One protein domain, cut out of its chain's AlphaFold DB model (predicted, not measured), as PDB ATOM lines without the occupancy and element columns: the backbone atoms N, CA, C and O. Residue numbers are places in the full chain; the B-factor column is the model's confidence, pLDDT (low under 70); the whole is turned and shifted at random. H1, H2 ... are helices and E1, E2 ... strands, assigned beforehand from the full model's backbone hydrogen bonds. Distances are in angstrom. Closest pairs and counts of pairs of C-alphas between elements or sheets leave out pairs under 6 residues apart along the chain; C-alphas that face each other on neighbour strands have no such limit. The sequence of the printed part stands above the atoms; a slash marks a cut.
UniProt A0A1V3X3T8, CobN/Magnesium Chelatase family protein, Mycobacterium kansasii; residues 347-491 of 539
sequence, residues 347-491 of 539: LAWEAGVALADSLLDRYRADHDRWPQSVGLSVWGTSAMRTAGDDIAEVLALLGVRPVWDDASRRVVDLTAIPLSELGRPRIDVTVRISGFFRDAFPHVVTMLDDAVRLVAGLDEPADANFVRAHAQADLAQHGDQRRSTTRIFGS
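What this domain is: This is residues 347 to 491 of the 539 residues of the protein "CobN/Magnesium Chelatase family protein" of Mycobacterium kansasii (UniProt A0A1V3X3T8). Two helices side by side, H3 and H6, make the core between a small parallel sheet, E1 E4 E5, and a two-stranded hairpin, E2 and E3. The long helix H1 crosses H3 on the side away from H6, while H2 and H5 lie at one end of the core and H7 with H8 at the other. The printed part has 145 residues with eight named helices and five named strands, in the order H1 E1 H2 H3 E2 E3 H4 E4 H5 H6 H7 H8 E5, and its class is mixed. It is compact, with a radius of gyration of the C-alphas of 14.8 A, and spans 40 by 34 by 28 A.

How they stand to each other: H1, residues 347 to 367, touches the hub H3, residues 389 to 398, with residues 348 to 356 alone, at a steep tilt of 57 degrees; the closest C-alphas, of Gly 352 and Glu 393, are 4.0 A apart. Edge strand E1, residues 373 to 378, is parallel to E4, residues 428 to 433, with N 376 and O 430 within hydrogen-bond range at 2.9 A. H2, residues 380 to 386, touches H3 only at the corner, closest at C-alphas 383 and 389, 6.6 A, and touches H5, residues 435 to 440, closest at C-alphas 380 and 437, 4.2 A. E2, residues 400 to 404, and E3, residues 411 to 416, form an antiparallel hairpin, with N 401 and O 415 at 2.8 A. H4, residues 419 to 422, touches no helix. H6, residues 442 to 457, touches H3 at a shallow tilt of 14 degrees, the same way, closest at C-alphas 395 and 451, 7.1 A. H3 and H6 form two layers with the sheet, helices on one face, at heights of 9.0 A and 10.0 A. H7, residues 466 to 478, touches H6, about perpendicular at 84 degrees, closest at C-alphas 468 and 456, 4.1 A. H8, residues 481 to 484, touches H7, closest at C-alphas 484 and 471, 4.6 A. E5, residues 488 to 490, is parallel to E4, with N 433 and O 489 at 2.8 A; E4, H5 to H8 and E5 form a strand-helix-strand unit, helices between two parallel neighbour strands. Every O i to N i+4 pair is within range in H1, H2, H3, H5, H6 and H7; H4 and H8 are too short for one.

Where its parts are: H1 is 30.4 A long from C-alpha 347 at (16.960, 24.596, 32.795), H6 22.7 A, H7 18.3 A and E4 16.0 A. E5 ends at C-alpha 490, (-5.080, 11.684, 26.739).

The domain as a whole: The C-alphas farthest apart, of Ala 407 and Gln 477, are 46.1 A apart. The printed part has no cut, no link is long, and no printed residue is under 70 in pLDDT.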
ATOM      1  N   LEU A 347      16.163  25.801  32.512       91.69
ATOM      2  CA  LEU A 347      16.960  24.596  32.795       91.69
ATOM      3  C   LEU A 347      16.306  23.337  32.211       91.69
ATOM      4  O   LEU A 347      16.983  22.501  31.626       91.69
ATOM      5  N   ALA A 348      14.979  23.236  32.314       95.25
ATOM      6  CA  ALA A 348      14.231  22.138  31.703       95.25
ATOM      7  C   ALA A 348      14.303  22.178  30.167       95.25
ATOM      8  O   ALA A 348      14.297  21.137  29.523       95.25
ATOM      9  N   TRP A 349      14.399  23.373  29.570       98.12
ATOM     10  CA  TRP A 349      14.641  23.527  28.137       98.12
ATOM     11  C   TRP A 349      15.989  22.941  27.711       98.12
ATOM     12  O   TRP A 349      16.031  22.181  26.750       98.12
ATOM     13  N   GLU A 350      17.066  23.240  28.436       96.12
ATOM     14  CA  GLU A 350      18.390  22.655  28.173       96.12
ATOM     15  C   GLU A 350      18.358  21.123  28.290       96.12
ATOM     16  O   GLU A 350      18.836  20.430  27.392       96.12
ATOM     17  N   ALA A 351      17.719  20.593  29.339       95.62
ATOM     18  CA  ALA A 351      17.549  19.152  29.523       95.62
ATOM     19  C   ALA A 351      16.720  18.508  28.398       95.62
ATOM     20  O   ALA A 351      17.117  17.484  27.850       95.62
ATOM     21  N   GLY A 352      15.594  19.115  28.011       98.19
ATOM     22  CA  GLY A 352      14.735  18.608  26.940       98.19
ATOM     23  C   GLY A 352      15.401  18.617  25.562       98.19
ATOM     24  O   GLY A 352      15.190  17.693  24.783       98.19
ATOM     25  N   VAL A 353      16.244  19.614  25.269       98.50
ATOM     26  CA  VAL A 353      17.066  19.623  24.046       98.50
ATOM     27  C   VAL A 353      18.063  18.464  24.066       98.50
ATOM     28  O   VAL A 353      18.120  17.711  23.099       98.50
ATOM     29  N   ALA A 354      18.773  18.260  25.181       97.62
ATOM     30  CA  ALA A 354      19.714  17.148  25.313       97.62
ATOM     31  C   ALA A 354      19.029  15.772  25.185       97.62
ATOM     32  O   ALA A 354      19.578  14.873  24.549       97.62
ATOM     33  N   LEU A 355      17.818  15.611  25.737       98.25
ATOM     34  CA  LEU A 355      17.004  14.400  25.570       98.25
ATOM     35  C   LEU A 355      16.630  14.169  24.100       98.25
ATOM     36  O   LEU A 355      16.813  13.064  23.591       98.25
ATOM     37  N   ALA A 356      16.157  15.212  23.411       98.50
ATOM     38  CA  ALA A 356      15.779  15.125  22.006       98.50
ATOM     39  C   ALA A 356      16.979  14.767  21.118       98.50
ATOM     40  O   ALA A 356      16.870  13.870  20.285       98.50
ATOM     41  N   ASP A 357      18.123  15.426  21.307       98.12
ATOM     42  CA  ASP A 357      19.326  15.163  20.516       98.12
ATOM     43  C   ASP A 357      19.854  13.744  20.775       98.12
ATOM     44  O   ASP A 357      20.067  12.996  19.823       98.12
ATOM     45  N   SER A 358      19.924  13.311  22.039       97.69
ATOM     46  CA  SER A 358      20.328  11.945  22.410       97.69
ATOM     47  C   SER A 358      19.426  10.869  21.787       97.69
ATOM     48  O   SER A 358      19.916   9.892  21.213       97.69
ATOM     49  N   LEU A 359      18.101  11.063  21.823       98.44
ATOM     50  CA  LEU A 359      17.137  10.151  21.197       98.44
ATOM     51  C   LEU A 359      17.355  10.056  19.683       98.44
ATOM     52  O   LEU A 359      17.324   8.961  19.113       98.44
ATOM     53  N   LEU A 360      17.548  11.198  19.022       98.31
ATOM     54  CA  LEU A 360      17.714  11.261  17.574       98.31
ATOM     55  C   LEU A 360      19.055  10.684  17.122       98.31
ATOM     56  O   LEU A 360      19.082   9.940  16.140       98.31
ATOM     57  N   ASP A 361      20.133  10.970  17.849       97.81
ATOM     58  CA  ASP A 361      21.461  10.414  17.596       97.81
ATOM     59  C   ASP A 361      21.446   8.896  17.753       97.81
ATOM     60  O   ASP A 361      21.929   8.182  16.873       97.81
ATOM     61  N   ARG A 362      20.792   8.386  18.805       96.25
ATOM     62  CA  ARG A 362      20.621   6.946  19.001       96.25
ATOM     63  C   ARG A 362      19.846   6.298  17.854       96.25
ATOM     64  O   ARG A 362      20.303   5.309  17.288       96.25
ATOM     65  N   TYR A 363      18.691   6.850  17.479       97.88
ATOM     66  CA  TYR A 363      17.894   6.293  16.381       97.88
ATOM     67  C   TYR A 363      18.665   6.317  15.055       97.88
ATOM     68  O   TYR A 363      18.589   5.378  14.260       97.88
ATOM     69  N   ARG A 364      19.423   7.389  14.807       96.75
ATOM     70  CA  ARG A 364      20.221   7.536  13.592       96.75
ATOM     71  C   ARG A 364      21.407   6.577  13.568       96.75
ATOM     72  O   ARG A 364      21.694   6.050  12.500       96.75
ATOM     73  N   ALA A 365      22.052   6.315  14.702       95.81
ATOM     74  CA  ALA A 365      23.092   5.295  14.800       95.81
ATOM     75  C   ALA A 365      22.551   3.898  14.441       95.81
ATOM     76  O   ALA A 365      23.205   3.159  13.708       95.81
ATOM     77  N   ASP A 366      21.327   3.576  14.873       94.62
ATOM     78  CA  ASP A 366      20.712   2.261  14.647       94.62
ATOM     79  C   ASP A 366      20.116   2.095  13.227       94.62
ATOM     80  O   ASP A 366      19.953   0.970  12.742       94.62
ATOM     81  N   HIS A 367      19.755   3.193  12.545       96.31
ATOM     82  CA  HIS A 367      18.953   3.141  11.309       96.31
ATOM     83  C   HIS A 367      19.446   4.006  10.137       96.31
ATOM     84  O   HIS A 367      18.811   3.986   9.079       96.31
ATOM     85  N   ASP A 368      20.518   4.783  10.312       96.62
ATOM     86  CA  ASP A 368      21.101   5.715   9.328       96.62
ATOM     87  C   ASP A 368      20.092   6.704   8.705       96.62
ATOM     88  O   ASP A 368      20.191   7.146   7.560       96.62
ATOM     89  N   ARG A 369      19.051   7.054   9.464       96.94
ATOM     90  CA  ARG A 369      18.016   8.015   9.065       96.94
ATOM     91  C   ARG A 369      17.363   8.645  10.283       96.94
ATOM     92  O   ARG A 369      17.390   8.075  11.368       96.94
ATOM     93  N   TRP A 370      16.715   9.788  10.086       98.12
ATOM     94  CA  TRP A 370      15.889  10.399  11.126       98.12
ATOM     95  C   TRP A 370      14.575   9.628  11.317       98.12
ATOM     96  O   TRP A 370      13.987   9.176  10.324       98.12
ATOM     97  N   PRO A 371      14.069   9.505  12.558       98.38
ATOM     98  CA  PRO A 371      12.718   9.016  12.773       98.38
ATOM     99  C   PRO A 371      11.725  10.036  12.210       98.38
ATOM    100  O   PRO A 371      11.846  11.234  12.447       98.38
ATOM    101  N   GLN A 372      10.725   9.573  11.462       98.31
ATOM    102  CA  GLN A 372       9.701  10.477  10.925       98.31
ATOM    103  C   GLN A 372       8.723  10.944  12.008       98.31
ATOM    104  O   GLN A 372       8.213  12.062  11.938       98.31
ATOM    105  N   SER A 373       8.484  10.104  13.021       98.69
ATOM    106  CA  SER A 373       7.706  10.474  14.196       98.69
ATOM    107  C   SER A 373       8.194   9.786  15.472       98.69
ATOM    108  O   SER A 373       8.661   8.648  15.423       98.69
ATOM    109  N   VAL A 374       8.048  10.474  16.607       98.81
ATOM    110  CA  VAL A 374       8.320   9.978  17.962       98.81
ATOM    111  C   VAL A 374       7.020   9.950  18.773       98.81
ATOM    112  O   VAL A 374       6.252  10.913  18.777       98.81
ATOM    113  N   GLY A 375       6.763   8.843  19.474       98.44
ATOM    114  CA  GLY A 375       5.663   8.726  20.433       98.44
ATOM    115  C   GLY A 375       6.159   8.950  21.860       98.44
ATOM    116  O   GLY A 375       6.969   8.160  22.335       98.44
ATOM    117  N   LEU A 376       5.659   9.977  22.558       98.19
ATOM    118  CA  LEU A 376       6.103  10.317  23.917       98.19
ATOM    119  C   LEU A 376       4.944  10.294  24.921       98.19
ATOM    120  O   LEU A 376       3.877  10.862  24.678       98.19
ATOM    121  N   SER A 377       5.157   9.654  26.073       97.75
ATOM    122  CA  SER A 377       4.207   9.662  27.193       97.75
ATOM    123  C   SER A 377       4.599  10.717  28.222       97.75
ATOM    124  O   SER A 377       5.645  10.600  28.847       97.75
ATOM    125  N   VAL A 378       3.730  11.699  28.457       97.44
ATOM    126  CA  VAL A 378       4.022  12.867  29.302       97.44
ATOM    127  C   VAL A 378       3.147  12.873  30.557       97.44
ATOM    128  O   VAL A 378       1.906  12.811  30.512       97.44
ATOM    129  N   TRP A 379       3.803  12.952  31.715       94.81
ATOM    130  CA  TRP A 379       3.172  12.811  33.027       94.81
ATOM    131  C   TRP A 379       3.267  14.102  33.837       94.81
ATOM    132  O   TRP A 379       4.295  14.773  33.870       94.81
ATOM    133  N   GLY A 380       2.193  14.447  34.557       93.19
ATOM    134  CA  GLY A 380       2.192  15.661  35.381       93.19
ATOM    135  C   GLY A 380       3.186  15.589  36.543       93.19
ATOM    136  O   GLY A 380       3.769  16.604  36.904       93.19
ATOM    137  N   THR A 381       3.425  14.395  37.095       91.94
ATOM    138  CA  THR A 381       4.414  14.192  38.165       91.94
ATOM    139  C   THR A 381       5.842  14.453  37.668       91.94
ATOM    140  O   THR A 381       6.606  15.130  38.354       91.94
ATOM    141  N   SER A 382       6.173  14.039  36.435       91.94
ATOM    142  CA  SER A 382       7.458  14.332  35.785       91.94
ATOM    143  C   SER A 382       7.653  15.835  35.612       91.94
ATOM    144  O   SER A 382       8.617  16.387  36.137       91.94
ATOM    145  N   ALA A 383       6.676  16.524  35.011       95.00
ATOM    146  CA  ALA A 383       6.736  17.973  34.811       95.00
ATOM    147  C   ALA A 383       6.877  18.763  36.127       95.00
ATOM    148  O   ALA A 383       7.550  19.789  36.160       95.00
ATOM    149  N   MET A 384       6.279  18.289  37.225       95.56
ATOM    150  CA  MET A 384       6.440  18.907  38.547       95.56
ATOM    151  C   MET A 384       7.813  18.638  39.174       95.56
ATOM    152  O   MET A 384       8.316  19.498  39.890       95.56
ATOM    153  N   ARG A 385       8.424  17.474  38.920       92.88
ATOM    154  CA  ARG A 385       9.761  17.123  39.432       92.88
ATOM    155  C   ARG A 385      10.884  17.854  38.706       92.88
ATOM    156  O   ARG A 385      11.894  18.158  39.329       92.88
ATOM    157  N   THR A 386      10.724  18.077  37.405       92.94
ATOM    158  CA  THR A 386      11.793  18.589  36.534       92.94
ATOM    159  C   THR A 386      11.547  20.008  36.038       92.94
ATOM    160  O   THR A 386      12.386  20.596  35.372       92.94
ATOM    161  N   ALA A 387      10.388  20.584  36.361       94.31
ATOM    162  CA  ALA A 387       9.914  21.831  35.770       94.31
ATOM    163  C   ALA A 387       9.781  21.775  34.234       94.31
ATOM    164  O   ALA A 387       9.762  22.832  33.603       94.31
ATOM    165  N   GLY A 388       9.632  20.578  33.646       96.88
ATOM    166  CA  GLY A 388       9.112  20.395  32.289       96.88
ATOM    167  C   GLY A 388      10.036  19.766  31.243       96.88
ATOM    168  O   GLY A 388       9.845  20.090  30.076       96.88
ATOM    169  N   ASP A 389      10.976  18.891  31.613       98.12
ATOM    170  CA  ASP A 389      11.899  18.229  30.661       98.12
ATOM    171  C   ASP A 389      11.160  17.587  29.470       98.12
ATOM    172  O   ASP A 389      11.415  17.957  28.328       98.12
ATOM    173  N   ASP A 390      10.158  16.734  29.725       98.31
ATOM    174  CA  ASP A 390       9.356  16.077  28.675       98.31
ATOM    175  C   ASP A 390       8.666  17.092  27.734       98.31
ATOM    176  O   ASP A 390       8.475  16.850  26.546       98.31
ATOM    177  N   ILE A 391       8.250  18.248  28.269       98.62
ATOM    178  CA  ILE A 391       7.582  19.306  27.493       98.62
ATOM    179  C   ILE A 391       8.600  19.964  26.561       98.62
ATOM    180  O   ILE A 391       8.305  20.213  25.391       98.62
ATOM    181  N   ALA A 392       9.792  20.247  27.082       98.75
ATOM    182  CA  ALA A 392      10.889  20.799  26.310       98.75
ATOM    183  C   ALA A 392      11.388  19.826  25.235       98.75
ATOM    184  O   ALA A 392      11.671  20.277  24.131       98.75
ATOM    185  N   GLU A 393      11.425  18.519  25.509       98.81
ATOM    186  CA  GLU A 393      11.788  17.491  24.527       98.81
ATOM    187  C   GLU A 393      10.839  17.507  23.318       98.81
ATOM    188  O   GLU A 393      11.292  17.579  22.175       98.81
ATOM    189  N   VAL A 394       9.517  17.552  23.545       98.88
ATOM    190  CA  VAL A 394       8.534  17.684  22.450       98.88
ATOM    191  C   VAL A 394       8.783  18.956  21.636       98.88
ATOM    192  O   VAL A 394       8.816  18.913  20.406       98.88
ATOM    193  N   LEU A 395       8.968  20.094  22.307       98.88
ATOM    194  CA  LEU A 395       9.225  21.373  21.643       98.88
ATOM    195  C   LEU A 395      10.535  21.342  20.834       98.88
ATOM    196  O   LEU A 395      10.564  21.815  19.696       98.88
ATOM    197  N   ALA A 396      11.593  20.728  21.368       98.81
ATOM    198  CA  ALA A 396      12.879  20.568  20.700       98.81
ATOM    199  C   ALA A 396      12.776  19.666  19.460       98.81
ATOM    200  O   ALA A 396      13.280  20.035  18.396       98.81
ATOM    201  N   LEU A 397      12.070  18.534  19.537       98.88
ATOM    202  CA  LEU A 397      11.820  17.643  18.392       98.88
ATOM    203  C   LEU A 397      11.114  18.380  17.239       98.88
ATOM    204  O   LEU A 397      11.562  18.300  16.089       98.88
ATOM    205  N   LEU A 398      10.095  19.187  17.563       98.88
ATOM    206  CA  LEU A 398       9.369  20.043  16.612       98.88
ATOM    207  C   LEU A 398      10.217  21.220  16.081       98.88
ATOM    208  O   LEU A 398       9.881  21.833  15.063       98.88
ATOM    209  N   GLY A 399      11.313  21.565  16.761       98.69
ATOM    210  CA  GLY A 399      12.128  22.738  16.457       98.69
ATOM    211  C   GLY A 399      11.430  24.048  16.830       98.69
ATOM    212  O   GLY A 399      11.449  25.005  16.053       98.69
ATOM    213  N   VAL A 400      10.774  24.090  17.989       98.88
ATOM    214  CA  VAL A 400      10.075  25.263  18.528       98.88
ATOM    215  C   VAL A 400      10.700  25.647  19.864       98.88
ATOM    216  O   VAL A 400      10.826  24.822  20.758       98.88
ATOM    217  N   ARG A 401      11.078  26.914  20.013       98.56
ATOM    218  CA  ARG A 401      11.665  27.465  21.235       98.56
ATOM    219  C   ARG A 401      10.587  28.176  22.064       98.56
ATOM    220  O   ARG A 401       9.898  29.039  21.513       98.56
ATOM    221  N   PRO A 402      10.436  27.875  23.364       98.12
ATOM    222  CA  PRO A 402       9.594  28.669  24.248       98.12
ATOM    223  C   PRO A 402      10.206  30.048  24.520       98.12
ATOM    224  O   PRO A 402      11.425  30.217  24.540       98.12
ATOM    225  N   VAL A 403       9.347  31.043  24.729       97.88
ATOM    226  CA  VAL A 403       9.721  32.421  25.067       97.88
ATOM    227  C   VAL A 403       9.267  32.711  26.489       97.88
ATOM    228  O   VAL A 403       8.099  32.510  26.825       97.88
ATOM    229  N   TRP A 404      10.185  33.200  27.321       97.94
ATOM    230  CA  TRP A 404       9.915  33.518  28.721       97.94
ATOM    231  C   TRP A 404       9.824  35.021  28.951       97.94
ATOM    232  O   TRP A 404      10.597  35.795  28.393       97.94
ATOM    233  N   ASP A 405       8.923  35.413  29.843       96.12
ATOM    234  CA  ASP A 405       8.972  36.712  30.505       96.12
ATOM    235  C   ASP A 405       9.991  36.649  31.653       96.12
ATOM    236  O   ASP A 405       9.860  35.820  32.554       96.12
ATOM    237  N   ASP A 406      11.013  37.505  31.637       90.81
ATOM    238  CA  ASP A 406      12.131  37.411  32.590       90.81
ATOM    239  C   ASP A 406      11.734  37.728  34.039       90.81
ATOM    240  O   ASP A 406      12.321  37.178  34.974       90.81
ATOM    241  N   ALA A 407      10.723  38.577  34.245       91.00
ATOM    242  CA  ALA A 407      10.291  38.980  35.580       91.00
ATOM    243  C   ALA A 407       9.512  37.863  36.290       91.00
ATOM    244  O   ALA A 407       9.773  37.541  37.449       91.00
ATOM    245  N   SER A 408       8.551  37.262  35.594       91.88
ATOM    246  CA  SER A 408       7.685  36.205  36.122       91.88
ATOM    247  C   SER A 408       8.223  34.797  35.874       91.88
ATOM    248  O   SER A 408       7.723  33.845  36.475       91.88
ATOM    249  N   ARG A 409       9.214  34.655  34.984       93.31
ATOM    250  CA  ARG A 409       9.741  33.387  34.451       93.31
ATOM    251  C   ARG A 409       8.688  32.524  33.748       93.31
ATOM    252  O   ARG A 409       8.923  31.341  33.508       93.31
ATOM    253  N   ARG A 410       7.521  33.088  33.426       96.69
ATOM    254  CA  ARG A 410       6.442  32.369  32.744       96.69
ATOM    255  C   ARG A 410       6.734  32.238  31.263       96.69
ATOM    256  O   ARG A 410       7.297  33.148  30.666       96.69
ATOM    257  N   VAL A 411       6.288  31.134  30.676       96.81
ATOM    258  CA  VAL A 411       6.276  30.973  29.222       96.81
ATOM    259  C   VAL A 411       5.120  31.803  28.674       96.81
ATOM    260  O   VAL A 411       3.976  31.652  29.112       96.81
ATOM    261  N   VAL A 412       5.431  32.714  27.758       96.62
ATOM    262  CA  VAL A 412       4.484  33.694  27.212       96.62
ATOM    263  C   VAL A 412       4.251  33.540  25.716       96.62
ATOM    264  O   VAL A 412       3.195  33.954  25.249       96.62
ATOM    265  N   ASP A 413       5.192  32.939  24.985       97.31
ATOM    266  CA  ASP A 413       5.085  32.751  23.536       97.31
ATOM    267  C   ASP A 413       5.938  31.562  23.053       97.31
ATOM    268  O   ASP A 413       6.671  30.944  23.834       97.31
ATOM    269  N   LEU A 414       5.846  31.249  21.763       98.38
ATOM    270  CA  LEU A 414       6.622  30.231  21.062       98.38
ATOM    271  C   LEU A 414       7.250  30.823  19.799       98.38
ATOM    272  O   LEU A 414       6.658  31.648  19.109       98.38
ATOM    273  N   THR A 415       8.448  30.374  19.441       98.31
ATOM    274  CA  THR A 415       9.119  30.784  18.202       98.31
ATOM    275  C   THR A 415       9.651  29.562  17.470       98.31
ATOM    276  O   THR A 415      10.379  28.759  18.051       98.31
ATOM    277  N   ALA A 416       9.306  29.405  16.191       98.50
ATOM    278  CA  ALA A 416       9.881  28.342  15.373       98.50
ATOM    279  C   ALA A 416      11.370  28.622  15.126       98.50
ATOM    280  O   ALA A 416      11.734  29.700  14.655       98.50
ATOM    281  N   ILE A 417      12.225  27.647  15.425       98.56
ATOM    282  CA  ILE A 417      13.658  27.700  15.130       98.56
ATOM    283  C   ILE A 417      13.832  27.527  13.612       98.56
ATOM    284  O   ILE A 417      13.273  26.569  13.062       98.56
ATOM    285  N   PRO A 418      14.555  28.414  12.901       98.38
ATOM    286  CA  PRO A 418      14.814  28.253  11.470       98.38
ATOM    287  C   PRO A 418      15.543  26.937  11.165       98.38
ATOM    288  O   PRO A 418      16.442  26.552  11.906       98.38
ATOM    289  N   LEU A 419      15.227  26.273  10.047       98.06
ATOM    290  CA  LEU A 419      15.859  24.991   9.677       98.06
ATOM    291  C   LEU A 419      17.394  25.066   9.595       98.06
ATOM    292  O   LEU A 419      18.076  24.102   9.925       98.06
ATOM    293  N   SER A 420      17.941  26.220   9.199       97.44
ATOM    294  CA  SER A 420      19.389  26.459   9.167       97.44
ATOM    295  C   SER A 420      20.039  26.451  10.554       97.44
ATOM    296  O   SER A 420      21.203  26.093  10.665       97.44
ATOM    297  N   GLU A 421      19.305  26.871  11.589       98.00
ATOM    298  CA  GLU A 421      19.739  26.793  12.991       98.00
ATOM    299  C   GLU A 421      19.459  25.399  13.566       98.00
ATOM    300  O   GLU A 421      20.292  24.865  14.285       98.00
ATOM    301  N   LEU A 422      18.317  24.791  13.218       97.88
ATOM    302  CA  LEU A 422      17.929  23.465  13.702       97.88
ATOM    303  C   LEU A 422      18.872  22.358  13.202       97.88
ATOM    304  O   LEU A 422      19.066  21.370  13.897       97.88
ATOM    305  N   GLY A 423      19.432  22.492  11.993       97.81
ATOM    306  CA  GLY A 423      20.432  21.566  11.443       97.81
ATOM    307  C   GLY A 423      19.907  20.170  11.070       97.81
ATOM    308  O   GLY A 423      20.676  19.318  10.630       97.81
ATOM    309  N   ARG A 424      18.599  19.931  11.218       98.31
ATOM    310  CA  ARG A 424      17.905  18.665  10.936       98.31
ATOM    311  C   ARG A 424      16.435  18.915  10.569       98.31
ATOM    312  O   ARG A 424      15.946  20.030  10.771       98.31
ATOM    313  N   PRO A 425      15.704  17.898  10.077       98.69
ATOM    314  CA  PRO A 425      14.261  18.001   9.900       98.69
ATOM    315  C   PRO A 425      13.515  18.234  11.220       98.69
ATOM    316  O   PRO A 425      13.957  17.811  12.296       98.69
ATOM    317  N   ARG A 426      12.335  18.858  11.132       98.81
ATOM    318  CA  ARG A 426      11.353  18.860  12.226       98.81
ATOM    319  C   ARG A 426      10.735  17.475  12.337       98.81
ATOM    320  O   ARG A 426      10.176  16.969  11.361       98.81
ATOM    321  N   ILE A 427      10.827  16.887  13.522       98.88
ATOM    322  CA  ILE A 427      10.366  15.529  13.797       98.88
ATOM    323  C   ILE A 427       8.913  15.592  14.260       98.88
ATOM    324  O   ILE A 427       8.581  16.409  15.118       98.88
ATOM    325  N   ASP A 428       8.035  14.765  13.686       98.88
ATOM    326  CA  ASP A 428       6.637  14.713  14.120       98.88
ATOM    327  C   ASP A 428       6.515  14.038  15.484       98.88
ATOM    328  O   ASP A 428       7.216  13.073  15.780       98.88
ATOM    329  N   VAL A 429       5.614  14.512  16.336       98.81
ATOM    330  CA  VAL A 429       5.502  14.006  17.705       98.81
ATOM    331  C   VAL A 429       4.059  13.667  18.012       98.81
ATOM    332  O   VAL A 429       3.187  14.524  17.926       98.81
ATOM    333  N   THR A 430       3.809  12.425  18.425       98.69
ATOM    334  CA  THR A 430       2.525  12.017  19.005       98.69
ATOM    335  C   THR A 430       2.661  11.967  20.519       98.69
ATOM    336  O   THR A 430       3.432  11.178  21.062       98.69
ATOM    337  N   VAL A 431       1.901  12.807  21.216       98.50
ATOM    338  CA  VAL A 431       2.002  12.979  22.667       98.50
ATOM    339  C   VAL A 431       0.831  12.288  23.354       98.50
ATOM    340  O   VAL A 431      -0.326  12.670  23.166       98.50
ATOM    341  N   ARG A 432       1.126  11.314  24.219       98.19
ATOM    342  CA  ARG A 432       0.160  10.764  25.172       98.19
ATOM    343  C   ARG A 432       0.298  11.478  26.514       98.19
ATOM    344  O   ARG A 432       1.219  11.201  27.274       98.19
ATOM    345  N   ILE A 433      -0.660  12.329  26.861       98.00
ATOM    346  CA  ILE A 433      -0.738  12.938  28.191       98.00
ATOM    347  C   ILE A 433      -1.548  12.066  29.161       98.00
ATOM    348  O   ILE A 433      -2.579  11.473  28.819       98.00
ATOM    349  N   SER A 434      -1.105  12.004  30.415       97.19
ATOM    350  CA  SER A 434      -1.918  11.435  31.501       97.19
ATOM    351  C   SER A 434      -3.140  12.316  31.816       97.19
ATOM    352  O   SER A 434      -3.124  13.532  31.603       97.19
ATOM    353  N   GLY A 435      -4.197  11.730  32.393       95.62
ATOM    354  CA  GLY A 435      -5.361  12.498  32.861       95.62
ATOM    355  C   GLY A 435      -4.995  13.587  33.880       95.62
ATOM    356  O   GLY A 435      -5.534  14.683  33.822       95.62
ATOM    357  N   PHE A 436      -4.017  13.336  34.755       97.25
ATOM    358  CA  PHE A 436      -3.536  14.357  35.689       97.25
ATOM    359  C   PHE A 436      -2.765  15.490  34.993       97.25
ATOM    360  O   PHE A 436      -2.915  16.649  35.372       97.25
ATOM    361  N   PHE A 437      -1.973  15.192  33.956       97.88
ATOM    362  CA  PHE A 437      -1.289  16.235  33.185       97.88
ATOM    363  C   PHE A 437      -2.294  17.210  32.558       97.88
ATOM    364  O   PHE A 437      -2.133  18.421  32.698       97.88
ATOM    365  N   ARG A 438      -3.379  16.690  31.959       97.31
ATOM    366  CA  ARG A 438      -4.507  17.497  31.454       97.31
ATOM    367  C   ARG A 438      -5.064  18.432  32.532       97.31
ATOM    368  O   ARG A 438      -5.332  19.598  32.259       97.31
ATOM    369  N   ASP A 439      -5.242  17.923  33.746       97.19
ATOM    370  CA  ASP A 439      -5.877  18.660  34.839       97.19
ATOM    371  C   ASP A 439      -4.958  19.729  35.452       97.19
ATOM    372  O   ASP A 439      -5.419  20.796  35.862       97.19
ATOM    373  N   ALA A 440      -3.656  19.446  35.541       96.81
ATOM    374  CA  ALA A 440      -2.686  20.316  36.197       96.81
ATOM    375  C   ALA A 440      -2.020  21.326  35.253       96.81
ATOM    376  O   ALA A 440      -1.688  22.427  35.698       96.81
ATOM    377  N   PHE A 441      -1.863  20.979  33.974       97.62
ATOM    378  CA  PHE A 441      -1.122  21.754  32.980       97.62
ATOM    379  C   PHE A 441      -1.942  22.059  31.709       97.62
ATOM    380  O   PHE A 441      -1.441  21.874  30.599       97.62
ATOM    381  N   PRO A 442      -3.180  22.585  31.813       96.38
ATOM    382  CA  PRO A 442      -3.997  22.873  30.630       96.38
ATOM    383  C   PRO A 442      -3.334  23.888  29.684       96.38
ATOM    384  O   PRO A 442      -3.446  23.761  28.471       96.38
ATOM    385  N   HIS A 443      -2.581  24.856  30.223       95.44
ATOM    386  CA  HIS A 443      -1.818  25.822  29.424       95.44
ATOM    387  C   HIS A 443      -0.756  25.143  28.553       95.44
ATOM    388  O   HIS A 443      -0.553  25.551  27.416       95.44
ATOM    389  N   VAL A 444      -0.110  24.091  29.064       97.75
ATOM    390  CA  VAL A 444       0.912  23.343  28.323       97.75
ATOM    391  C   VAL A 444       0.276  22.489  27.233       97.75
ATOM    392  O   VAL A 444       0.809  22.413  26.136       97.75
ATOM    393  N   VAL A 445      -0.888  21.886  27.498       97.94
ATOM    394  CA  VAL A 445      -1.645  21.162  26.463       97.94
ATOM    395  C   VAL A 445      -1.948  22.085  25.281       97.94
ATOM    396  O   VAL A 445      -1.713  21.711  24.136       97.94
ATOM    397  N   THR A 446      -2.410  23.308  25.554       97.38
ATOM    398  CA  THR A 446      -2.627  24.324  24.516       97.38
ATOM    399  C   THR A 446      -1.320  24.728  23.831       97.38
ATOM    400  O   THR A 446      -1.271  24.745  22.610       97.38
ATOM    401  N   MET A 447      -0.253  24.977  24.596       98.19
ATOM    402  CA  MET A 447       1.066  25.358  24.074       98.19
ATOM    403  C   MET A 447       1.640  24.315  23.106       98.19
ATOM    404  O   MET A 447       2.116  24.667  22.032       98.19
ATOM    405  N   LEU A 448       1.579  23.026  23.451       98.50
ATOM    406  CA  LEU A 448       2.050  21.955  22.573       98.50
ATOM    407  C   LEU A 448       1.194  21.857  21.298       98.50
ATOM    408  O   LEU A 448       1.727  21.631  20.214       98.50
ATOM    409  N   ASP A 449      -0.122  22.076  21.401       98.44
ATOM    410  CA  ASP A 449      -1.020  22.100  20.239       98.44
ATOM    411  C   ASP A 449      -0.726  23.300  19.322       98.44
ATOM    412  O   ASP A 449      -0.738  23.171  18.096       98.44
ATOM    413  N   ASP A 450      -0.431  24.463  19.909       98.38
ATOM    414  CA  ASP A 450       0.025  25.649  19.185       98.38
ATOM    415  C   ASP A 450       1.358  25.386  18.477       98.38
ATOM    416  O   ASP A 450       1.477  25.710  17.297       98.38
ATOM    417  N   ALA A 451       2.324  24.738  19.138       98.69
ATOM    418  CA  ALA A 451       3.618  24.388  18.551       98.69
ATOM    419  C   ALA A 451       3.473  23.473  17.325       98.69
ATOM    420  O   ALA A 451       4.066  23.745  16.281       98.69
ATOM    421  N   VAL A 452       2.647  22.425  17.421       98.69
ATOM    422  CA  VAL A 452       2.370  21.503  16.303       98.69
ATOM    423  C   VAL A 452       1.733  22.247  15.132       98.69
ATOM    424  O   VAL A 452       2.182  22.117  13.992       98.69
ATOM    425  N   ARG A 453       0.704  23.063  15.394       98.38
ATOM    426  CA  ARG A 453       0.031  23.844  14.345       98.38
ATOM    427  C   ARG A 453       0.948  24.885  13.713       98.38
ATOM    428  O   ARG A 453       0.880  25.072  12.499       98.38
ATOM    429  N   LEU A 454       1.797  25.530  14.514       98.50
ATOM    430  CA  LEU A 454       2.796  26.492  14.057       98.50
ATOM    431  C   LEU A 454       3.689  25.846  12.997       98.50
ATOM    432  O   LEU A 454       3.744  26.338  11.874       98.50
ATOM    433  N   VAL A 455       4.330  24.719  13.322       98.69
ATOM    434  CA  VAL A 455       5.294  24.087  12.409       98.69
ATOM    435  C   VAL A 455       4.637  23.360  11.242       98.69
ATOM    436  O   VAL A 455       5.198  23.359  10.152       98.69
ATOM    437  N   ALA A 456       3.429  22.814  11.401       98.38
ATOM    438  CA  ALA A 456       2.670  22.259  10.275       98.38
ATOM    439  C   ALA A 456       2.275  23.341   9.245       98.38
ATOM    440  O   ALA A 456       2.135  23.055   8.050       98.38
ATOM    441  N   GLY A 457       2.096  24.586   9.702       97.56
ATOM    442  CA  GLY A 457       1.731  25.737   8.876       97.56
ATOM    443  C   GLY A 457       2.890  26.393   8.119       97.56
ATOM    444  O   GLY A 457       2.626  27.123   7.163       97.56
ATOM    445  N   LEU A 458       4.146  26.134   8.498       98.19
ATOM    446  CA  LEU A 458       5.328  26.703   7.835       98.19
ATOM    447  C   LEU A 458       5.467  26.187   6.402       98.19
ATOM    448  O   LEU A 458       5.212  25.015   6.142       98.19
ATOM    449  N   ASP A 459       5.891  27.038   5.469       97.62
ATOM    450  CA  ASP A 459       6.145  26.626   4.085       97.62
ATOM    451  C   ASP A 459       7.558  26.045   3.933       97.62
ATOM    452  O   ASP A 459       8.496  26.710   3.501       97.62
ATOM    453  N   GLU A 460       7.707  24.799   4.372       98.00
ATOM    454  CA  GLU A 460       8.957  24.037   4.352       98.00
ATOM    455  C   GLU A 460       8.776  22.744   3.530       98.00
ATOM    456  O   GLU A 460       7.659  22.216   3.448       98.00
ATOM    457  N   PRO A 461       9.844  22.216   2.904       97.81
ATOM    458  CA  PRO A 461       9.759  20.991   2.117       97.81
ATOM    459  C   PRO A 461       9.520  19.758   3.008       97.81
ATOM    460  O   PRO A 461       9.874  19.733   4.188       97.81
ATOM    461  N   ALA A 462       8.900  18.720   2.437       96.19
ATOM    462  CA  ALA A 462       8.419  17.550   3.182       96.19
ATOM    463  C   ALA A 462       9.534  16.714   3.842       96.19
ATOM    464  O   ALA A 462       9.305  16.085   4.869       96.19
ATOM    465  N   ASP A 463      10.735  16.718   3.268       96.31
ATOM    466  CA  ASP A 463      11.928  16.051   3.799       96.31
ATOM    467  C   ASP A 463      12.609  16.832   4.937       96.31
ATOM    468  O   ASP A 463      13.413  16.259   5.671       96.31
ATOM    469  N   ALA A 464      12.254  18.108   5.128       98.00
ATOM    470  CA  ALA A 464      12.729  18.950   6.225       98.00
ATOM    471  C   ALA A 464      11.675  19.188   7.324       98.00
ATOM    472  O   ALA A 464      12.010  19.675   8.404       98.00
ATOM    473  N   ASN A 465      10.407  18.850   7.087       98.81
ATOM    474  CA  ASN A 465       9.330  19.030   8.057       98.81
ATOM    475  C   ASN A 465       8.326  17.872   7.987       98.81
ATOM    476  O   ASN A 465       7.345  17.909   7.236       98.81
ATOM    477  N   PHE A 466       8.564  16.848   8.812       98.88
ATOM    478  CA  PHE A 466       7.719  15.654   8.851       98.88
ATOM    479  C   PHE A 466       6.324  15.948   9.414       98.88
ATOM    480  O   PHE A 466       5.352  15.348   8.965       98.88
ATOM    481  N   VAL A 467       6.191  16.942  10.302       98.81
ATOM    482  CA  VAL A 467       4.890  17.390  10.834       98.81
ATOM    483  C   VAL A 467       3.979  17.863   9.702       98.81
ATOM    484  O   VAL A 467       2.840  17.411   9.571       98.81
ATOM    485  N   ARG A 468       4.492  18.756   8.845       98.62
ATOM    486  CA  ARG A 468       3.774  19.253   7.668       98.62
ATOM    487  C   ARG A 468       3.519  18.130   6.674       98.62
ATOM    488  O   ARG A 468       2.399  18.028   6.182       98.62
ATOM    489  N   ALA A 469       4.522  17.302   6.383       98.69
ATOM    490  CA  ALA A 469       4.387  16.203   5.431       98.69
ATOM    491  C   ALA A 469       3.230  15.262   5.807       98.69
ATOM    492  O   ALA A 469       2.354  15.002   4.980       98.69
ATOM    493  N   HIS A 470       3.171  14.825   7.068       98.75
ATOM    494  CA  HIS A 470       2.094  13.970   7.561       98.75
ATOM    495  C   HIS A 470       0.747  14.698   7.589       98.75
ATOM    496  O   HIS A 470      -0.245  14.163   7.101       98.75
ATOM    497  N   ALA A 471       0.700  15.945   8.073       98.56
ATOM    498  CA  ALA A 471      -0.546  16.710   8.110       98.56
ATOM    499  C   ALA A 471      -1.134  16.956   6.705       98.56
ATOM    500  O   ALA A 471      -2.352  16.929   6.530       98.56
ATOM    501  N   GLN A 472      -0.305  17.177   5.683       98.31
ATOM    502  CA  GLN A 472      -0.784  17.323   4.304       98.31
ATOM    503  C   GLN A 472      -1.291  15.996   3.725       98.31
ATOM    504  O   GLN A 472      -2.298  15.992   3.016       98.31
ATOM    505  N   ALA A 473      -0.649  14.870   4.056       98.38
ATOM    506  CA  ALA A 473      -1.124  13.545   3.662       98.38
ATOM    507  C   ALA A 473      -2.495  13.223   4.288       98.38
ATOM    508  O   ALA A 473      -3.429  12.855   3.571       98.38
ATOM    509  N   ASP A 474      -2.648  13.458   5.593       98.12
ATOM    510  CA  ASP A 474      -3.915  13.295   6.315       98.12
ATOM    511  C   ASP A 474      -5.005  14.212   5.734       98.12
ATOM    512  O   ASP A 474      -6.134  13.790   5.462       98.12
ATOM    513  N   LEU A 475      -4.662  15.478   5.471       97.88
ATOM    514  CA  LEU A 475      -5.577  16.442   4.868       97.88
ATOM    515  C   LEU A 475      -6.038  15.996   3.475       97.88
ATOM    516  O   LEU A 475      -7.224  16.102   3.174       97.88
ATOM    517  N   ALA A 476      -5.142  15.462   2.645       98.25
ATOM    518  CA  ALA A 476      -5.499  14.920   1.338       98.25
ATOM    519  C   ALA A 476      -6.425  13.695   1.448       98.25
ATOM    520  O   ALA A 476      -7.293  13.505   0.597       98.25
ATOM    521  N   GLN A 477      -6.275  12.887   2.503       97.94
ATOM    522  CA  GLN A 477      -7.103  11.705   2.732       97.94
ATOM    523  C   GLN A 477      -8.524  12.052   3.199       97.94
ATOM    524  O   GLN A 477      -9.483  11.430   2.739       97.94
ATOM    525  N   HIS A 478      -8.680  12.995   4.135       97.12
ATOM    526  CA  HIS A 478      -9.969  13.227   4.806       97.12
ATOM    527  C   HIS A 478     -10.491  14.672   4.785       97.12
ATOM    528  O   HIS A 478     -11.603  14.920   5.245       97.12
ATOM    529  N   GLY A 479      -9.720  15.641   4.289       97.19
ATOM    530  CA  GLY A 479     -10.150  17.034   4.095       97.19
ATOM    531  C   GLY A 479     -10.270  17.903   5.356       97.19
ATOM    532  O   GLY A 479     -10.512  19.102   5.243       97.19
ATOM    533  N   ASP A 480     -10.097  17.342   6.555       97.12
ATOM    534  CA  ASP A 480     -10.194  18.066   7.830       97.12
ATOM    535  C   ASP A 480      -8.828  18.558   8.362       97.12
ATOM    536  O   ASP A 480      -7.997  17.773   8.825       97.12
ATOM    537  N   GLN A 481      -8.628  19.882   8.349       94.50
ATOM    538  CA  GLN A 481      -7.399  20.553   8.800       94.50
ATOM    539  C   GLN A 481      -7.110  20.408  10.303       94.50
ATOM    540  O   GLN A 481      -5.954  20.396  10.735       94.50
ATOM    541  N   ARG A 482      -8.146  20.342  11.145       95.25
ATOM    542  CA  ARG A 482      -7.945  20.186  12.591       95.25
ATOM    543  C   ARG A 482      -7.523  18.757  12.891       95.25
ATOM    544  O   ARG A 482      -6.615  18.547  13.697       95.25
ATOM    545  N   ARG A 483      -8.151  17.778  12.239       95.50
ATOM    546  CA  ARG A 483      -7.787  16.368  12.402       95.50
ATOM    547  C   ARG A 483      -6.367  16.087  11.924       95.50
ATOM    548  O   ARG A 483      -5.637  15.437  12.663       95.50
ATOM    549  N   SER A 484      -5.942  16.663  10.798       97.50
ATOM    550  CA  SER A 484      -4.583  16.451  10.274       97.50
ATOM    551  C   SER A 484      -3.465  16.978  11.180       97.50
ATOM    552  O   SER A 484      -2.340  16.492  11.137       97.50
ATOM    553  N   THR A 485      -3.772  17.949  12.042       97.94
ATOM    554  CA  THR A 485      -2.827  18.543  13.005       97.94
ATOM    555  C   THR A 485      -3.044  18.048  14.436       97.94
ATOM    556  O   THR A 485      -2.533  18.633  15.387       97.94
ATOM    557  N   THR A 486      -3.853  17.007  14.646       98.25
ATOM    558  CA  THR A 486      -4.090  16.457  15.986       98.25
ATOM    559  C   THR A 486      -2.944  15.528  16.378       98.25
ATOM    560  O   THR A 486      -2.680  14.540  15.693       98.25
ATOM    561  N   ARG A 487      -2.259  15.852  17.479       98.44
ATOM    562  CA  ARG A 487      -1.100  15.091  17.981       98.44
ATOM    563  C   ARG A 487      -1.119  14.804  19.479       98.44
ATOM    564  O   ARG A 487      -0.350  13.970  19.942       98.44
ATOM    565  N   ILE A 488      -1.991  15.469  20.235       98.44
ATOM    566  CA  ILE A 488      -2.062  15.336  21.690       98.44
ATOM    567  C   ILE A 488      -3.292  14.520  22.055       98.44
ATOM    568  O   ILE A 488      -4.425  14.928  21.792       98.44
ATOM    569  N   PHE A 489      -3.058  13.386  22.703       98.19
ATOM    570  CA  PHE A 489      -4.088  12.454  23.138       98.19
ATOM    571  C   PHE A 489      -3.972  12.204  24.634       98.19
ATOM    572  O   PHE A 489      -2.877  12.205  25.191       98.19
ATOM    573  N   GLY A 490      -5.089  11.971  25.312       96.44
ATOM    574  CA  GLY A 490      -5.080  11.684  26.739       96.44
ATOM    575  C   GLY A 490      -6.243  10.825  27.198       96.44
ATOM    576  O   GLY A 490      -7.034  10.320  26.401       96.44
ATOM    577  N   SER A 491      -6.340  10.665  28.519       95.75
ATOM    578  CA  SER A 491      -7.462   9.954  29.132       95.75
ATOM    579  C   SER A 491      -8.802  10.602  28.763       95.75
ATOM    580  O   SER A 491      -8.879  11.835  28.671       95.75
TER     581      SER A 491